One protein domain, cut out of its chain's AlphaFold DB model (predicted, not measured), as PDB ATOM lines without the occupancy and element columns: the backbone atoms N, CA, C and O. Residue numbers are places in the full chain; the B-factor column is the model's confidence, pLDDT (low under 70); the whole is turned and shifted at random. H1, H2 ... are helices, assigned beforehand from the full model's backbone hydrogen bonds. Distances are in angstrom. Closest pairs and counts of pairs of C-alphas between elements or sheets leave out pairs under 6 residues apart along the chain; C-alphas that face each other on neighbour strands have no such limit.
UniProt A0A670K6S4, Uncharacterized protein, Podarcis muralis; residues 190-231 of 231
ATOM      1  N   LEU A 190     -10.093 -13.785  13.838       86.50
ATOM      2  CA  LEU A 190      -8.778 -14.140  14.361       86.50
ATOM      3  C   LEU A 190      -8.603 -13.636  15.788       86.50
ATOM      4  O   LEU A 190      -8.147 -14.389  16.638       86.50
ATOM      5  N   TYR A 191      -9.020 -12.407  16.086       86.69
ATOM      6  CA  TYR A 191      -8.973 -11.882  17.446       86.69
ATOM      7  C   TYR A 191      -9.842 -12.706  18.407       86.69
ATOM      8  O   TYR A 191      -9.369 -13.120  19.463       86.69
ATOM      9  N   CYS A 192     -11.080 -13.025  18.020       88.12
ATOM     10  CA  CYS A 192     -11.970 -13.891  18.791       88.12
ATOM     11  C   CYS A 192     -11.387 -15.298  18.959       88.12
ATOM     12  O   CYS A 192     -11.407 -15.846  20.058       88.12
ATOM     13  N   PHE A 193     -10.827 -15.875  17.896       90.94
ATOM     14  CA  PHE A 193     -10.194 -17.187  17.921       90.94
ATOM     15  C   PHE A 193      -9.006 -17.193  18.881       90.94
ATOM     16  O   PHE A 193      -8.969 -18.017  19.790       90.94
ATOM     17  N   ILE A 194      -8.088 -16.236  18.743       90.44
ATOM     18  CA  ILE A 194      -6.928 -16.072  19.624       90.44
ATOM     19  C   ILE A 194      -7.392 -15.887  21.071       90.44
ATOM     20  O   ILE A 194      -6.878 -16.555  21.959       90.44
ATOM     21  N   PHE A 195      -8.398 -15.050  21.323       89.12
ATOM     22  CA  PHE A 195      -8.918 -14.802  22.668       89.12
ATOM     23  C   PHE A 195      -9.508 -16.063  23.311       89.12
ATOM     24  O   PHE A 195      -9.172 -16.402  24.447       89.12
ATOM     25  N   ILE A 196     -10.332 -16.802  22.566       92.06
ATOM     26  CA  ILE A 196     -10.895 -18.081  23.013       92.06
ATOM     27  C   ILE A 196      -9.772 -19.086  23.293       92.06
ATOM     28  O   ILE A 196      -9.801 -19.760  24.322       92.06
ATOM     29  N   HIS A 197      -8.757 -19.153  22.429       92.44
ATOM     30  CA  HIS A 197      -7.614 -20.052  22.599       92.44
ATOM     31  C   HIS A 197      -6.775 -19.685  23.821       92.44
ATOM     32  O   HIS A 197      -6.420 -20.565  24.597       92.44
ATOM     33  N   VAL A 198      -6.507 -18.400  24.049       89.69
ATOM     34  CA  VAL A 198      -5.776 -17.922  25.229       89.69
ATOM     35  C   VAL A 198      -6.537 -18.257  26.508       89.69
ATOM     36  O   VAL A 198      -5.933 -18.762  27.452       89.69
ATOM     37  N   ILE A 199      -7.856 -18.049  26.543       89.88
ATOM     38  CA  ILE A 199      -8.686 -18.415  27.700       89.88
ATOM     39  C   ILE A 199      -8.696 -19.928  27.912       89.88
ATOM     40  O   ILE A 199      -8.599 -20.384  29.050       89.88
ATOM     41  N   TYR A 200      -8.802 -20.710  26.841       91.56
ATOM     42  CA  TYR A 200      -8.789 -22.165  26.918       91.56
ATOM     43  C   TYR A 200      -7.454 -22.688  27.457       91.56
ATOM     44  O   TYR A 200      -7.440 -23.477  28.401       91.56
ATOM     45  N   ILE A 201      -6.337 -22.172  26.938       85.75
ATOM     46  CA  ILE A 201      -4.992 -22.478  27.429       85.75
ATOM     47  C   ILE A 201      -4.861 -22.047  28.889       85.75
ATOM     48  O   ILE A 201      -4.419 -22.839  29.708       85.75
ATOM     49  N   ALA A 202      -5.293 -20.841  29.261       83.44
ATOM     50  CA  ALA A 202      -5.243 -20.380  30.647       83.44
ATOM     51  C   ALA A 202      -6.068 -21.276  31.586       83.44
ATOM     52  O   ALA A 202      -5.602 -21.621  32.668       83.44
ATOM     53  N   LYS A 203      -7.266 -21.699  31.168       85.25
ATOM     54  CA  LYS A 203      -8.120 -22.625  31.923       85.25
ATOM     55  C   LYS A 203      -7.442 -23.984  32.110       85.25
ATOM     56  O   LYS A 203      -7.442 -24.502  33.226       85.25
ATOM     57  N   GLU A 204      -6.857 -24.534  31.049       84.75
ATOM     58  CA  GLU A 204      -6.132 -25.806  31.097       84.75
ATOM     59  C   GLU A 204      -4.882 -25.690  31.975       84.75
ATOM     60  O   GLU A 204      -4.649 -26.537  32.832       84.75
ATOM     61  N   LEU A 205      -4.134 -24.588  31.862       80.50
ATOM     62  CA  LEU A 205      -2.983 -24.291  32.711       80.50
ATOM     63  C   LEU A 205      -3.389 -24.191  34.187       80.50
ATOM     64  O   LEU A 205      -2.733 -24.799  35.023       80.50
ATOM     65  N   VAL A 206      -4.487 -23.501  34.521       81.31
ATOM     66  CA  VAL A 206      -5.023 -23.410  35.897       81.31
ATOM     67  C   VAL A 206      -5.401 -24.782  36.446       81.31
ATOM     68  O   VAL A 206      -5.023 -25.117  37.570       81.31
ATOM     69  N   PHE A 207      -6.091 -25.604  35.656       80.69
ATOM     70  CA  PHE A 207      -6.408 -26.977  36.045       80.69
ATOM     71  C   PHE A 207      -5.135 -27.815  36.259       80.69
ATOM     72  O   PHE A 207      -5.025 -28.563  37.234       80.69
ATOM     73  N   PHE A 208      -4.133 -27.628  35.400       77.88
ATOM     74  CA  PHE A 208      -2.848 -28.310  35.489       77.88
ATOM     75  C   PHE A 208      -2.023 -27.869  36.709       77.88
ATOM     76  O   PHE A 208      -1.429 -28.719  37.373       77.88
ATOM     77  N   PHE A 209      -2.036 -26.577  37.064       75.69
ATOM     78  CA  PHE A 209      -1.380 -26.041  38.264       75.69
ATOM     79  C   PHE A 209      -1.948 -26.658  39.544       75.69
ATOM     80  O   PHE A 209      -1.185 -27.040  40.430       75.69
ATOM     81  N   ILE A 210      -3.275 -26.799  39.625       73.12
ATOM     82  CA  ILE A 210      -3.944 -27.402  40.788       73.12
ATOM     83  C   ILE A 210      -3.601 -28.892  40.893       73.12
ATOM     84  O   ILE A 210      -3.401 -29.416  41.987       73.12
ATOM     85  N   LYS A 211      -3.499 -29.582  39.753       77.56
ATOM     86  CA  LYS A 211      -3.203 -31.016  39.702       77.56
ATOM     87  C   LYS A 211      -1.720 -31.332  39.953       77.56
ATOM     88  O   LYS A 211      -1.418 -32.402  40.482       77.56
ATOM     89  N   LYS A 212      -0.791 -30.445  39.569       78.50
ATOM     90  CA  LYS A 212       0.658 -30.653  39.712       78.50
ATOM     91  C   LYS A 212       1.379 -29.369  40.137       78.50
ATOM     92  O   LYS A 212       1.703 -28.511  39.320       78.50
ATOM     93  N   HIS A 213       1.712 -29.302  41.426       70.12
ATOM     94  CA  HIS A 213       2.302 -28.129  42.082       70.12
ATOM     95  C   HIS A 213       3.675 -27.705  41.515       70.12
ATOM     96  O   HIS A 213       4.041 -26.536  41.600       70.12
ATOM     97  N   GLU A 214       4.429 -28.617  40.888       66.88
ATOM     98  CA  GLU A 214       5.729 -28.305  40.262       66.88
ATOM     99  C   GLU A 214       5.612 -27.448  38.994       66.88
ATOM    100  O   GLU A 214       6.534 -26.711  38.651       66.88
ATOM    101  N   MET A 215       4.462 -27.475  38.315       70.31
ATOM    102  CA  MET A 215       4.264 -26.679  37.100       70.31
ATOM    103  C   MET A 215       4.105 -25.197  37.422       70.31
ATOM    104  O   MET A 215       4.373 -24.375  36.553       70.31
ATOM    105  N   PHE A 216       3.764 -24.848  38.674       71.94
ATOM    106  CA  PHE A 216       3.677 -23.468  39.164       71.94
ATOM    107  C   PHE A 216       4.954 -22.674  38.877       71.94
ATOM    108  O   PHE A 216       4.879 -21.532  38.428       71.94
ATOM    109  N   ALA A 217       6.120 -23.312  39.023       73.62
ATOM    110  CA  ALA A 217       7.401 -22.708  38.683       73.62
ATOM    111  C   ALA A 217       7.479 -22.306  37.198       73.62
ATOM    112  O   ALA A 217       7.904 -21.196  36.887       73.62
ATOM    113  N   ILE A 218       6.999 -23.156  36.285       79.19
ATOM    114  CA  ILE A 218       6.955 -22.867  34.840       79.19
ATOM    115  C   ILE A 218       5.989 -21.712  34.545       79.19
ATOM    116  O   ILE A 218       6.310 -20.841  33.742       79.19
ATOM    117  N   GLY A 219       4.845 -21.648  35.235       81.62
ATOM    118  CA  GLY A 219       3.911 -20.521  35.142       81.62
ATOM    119  C   GLY A 219       4.540 -19.185  35.535       81.62
ATOM    120  O   GLY A 219       4.426 -18.204  34.804       81.62
ATOM    121  N   VAL A 220       5.260 -19.160  36.659       82.06
ATOM    122  CA  VAL A 220       5.985 -17.970  37.129       82.06
ATOM    123  C   VAL A 220       7.101 -17.583  36.155       82.06
ATOM    124  O   VAL A 220       7.237 -16.406  35.834       82.06
ATOM    125  N   ILE A 221       7.859 -18.550  35.624       83.62
ATOM    126  CA  ILE A 221       8.899 -18.299  34.613       83.62
ATOM    127  C   ILE A 221       8.291 -17.716  33.331       83.62
ATOM    128  O   ILE A 221       8.839 -16.761  32.788       83.62
ATOM    129  N   LEU A 222       7.145 -18.229  32.873       81.81
ATOM    130  CA  LEU A 222       6.451 -17.718  31.690       81.81
ATOM    131  C   LEU A 222       5.982 -16.269  31.892       81.81
ATOM    132  O   LEU A 222       6.199 -15.424  31.025       81.81
ATOM    133  N   ILE A 223       5.409 -15.955  33.058       83.25
ATOM    134  CA  ILE A 223       5.019 -14.585  33.431       83.25
ATOM    135  C   ILE A 223       6.248 -13.665  33.483       83.25
ATOM    136  O   ILE A 223       6.203 -12.545  32.975       83.25
ATOM    137  N   CYS A 224       7.359 -14.134  34.054       79.50
ATOM    138  CA  CYS A 224       8.620 -13.398  34.079       79.50
ATOM    139  C   CYS A 224       9.178 -13.159  32.671       79.50
ATOM    140  O   CYS A 224       9.610 -12.047  32.382       79.50
ATOM    141  N   ALA A 225       9.130 -14.154  31.782       83.38
ATOM    142  CA  ALA A 225       9.574 -14.018  30.400       83.38
ATOM    143  C   ALA A 225       8.736 -12.976  29.649       83.38
ATOM    144  O   ALA A 225       9.304 -12.065  29.057       83.38
ATOM    145  N   ILE A 226       7.402 -13.029  29.752       84.19
ATOM    146  CA  ILE A 226       6.511 -12.021  29.153       84.19
ATOM    147  C   ILE A 226       6.830 -10.628  29.708       84.19
ATOM    148  O   ILE A 226       6.951  -9.669  28.952       84.19
ATOM    149  N   LYS A 227       7.035 -10.509  31.024       85.88
ATOM    150  CA  LYS A 227       7.392  -9.241  31.676       85.88
ATOM    151  C   LYS A 227       8.751  -8.693  31.216       85.88
ATOM    152  O   LYS A 227       8.922  -7.479  31.215       85.88
ATOM    153  N   ILE A 228       9.704  -9.558  30.862       85.00
ATOM    154  CA  ILE A 228      11.015  -9.175  30.315       85.00
ATOM    155  C   ILE A 228      10.898  -8.783  28.841       85.00
ATOM    156  O   ILE A 228      11.470  -7.779  28.448       85.00
ATOM    157  N   PHE A 229      10.142  -9.531  28.035       78.56
ATOM    158  CA  PHE A 229       9.927  -9.224  26.616       78.56
ATOM    159  C   PHE A 229       9.112  -7.945  26.384       78.56
ATOM    160  O   PHE A 229       9.166  -7.380  25.295       78.56
ATOM    161  N   TRP A 230       8.348  -7.504  27.385       65.38
ATOM    162  CA  TRP A 230       7.503  -6.311  27.308       65.38
ATOM    163  C   TRP A 230       8.075  -5.090  28.043       65.38
ATOM    164  O   TRP A 230       7.384  -4.082  28.193       65.38
ATOM    165  N   LYS A 231       9.319  -5.185  28.520       54.69
ATOM    166  CA  LYS A 231      10.073  -4.096  29.140       54.69
ATOM    167  C   LYS A 231      11.226  -3.680  28.237       54.69
ATOM    168  O   LYS A 231      11.508  -2.464  28.222       54.69
TER     169      LYS A 231
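What this domain is: This is residues 190 to 231 of the 231 residues of an uncharacterized protein of Podarcis muralis (UniProt A0A670K6S4). Two helices make a flat, open V: the longer H1 and the shorter H2 meet at one corner, where the chain turns tightly, and from there their free ends spread apart. The printed part has 42 residues with two named helices, H1 then H2, and no named strand; the class is all helix. The whole is loose, with a radius of gyration of the C-alphas of 12.1 A, and spans 33 by 29 by 6 A.

How they stand to each other: H1, residues 190 to 211, and H2, residues 215 to 229, only just touch, with 3 pairs of C-alphas within 8 A, and only at the corner by their tight link. H1 touches with residues 208 to 209 alone, H2 with residues 215 to 216 alone; the closest C-alphas, those of Phe 209 and Phe 216, are 5.7 A apart. Their lines stand at a steep tilt of 38 degrees, opposite ways. In H1 and H2 every O i to N i+4 pair is within hydrogen-bond range.

Where its parts are: H1 measures 31.0 A from C-alpha 190 at (-8.778, -14.140, 14.361) to C-alpha 211. H2 measures 21.1 A and ends at C-alpha 229, (9.927, -9.224, 26.616).

The domain as a whole: The two C-alphas farthest apart, those of Leu 190 and His 213, are 33.0 A apart. Residues 190 to 204 and 220 to 231 stand free. The printed part has no cut; pLDDT is under 70 at residues 214, 230 and 231.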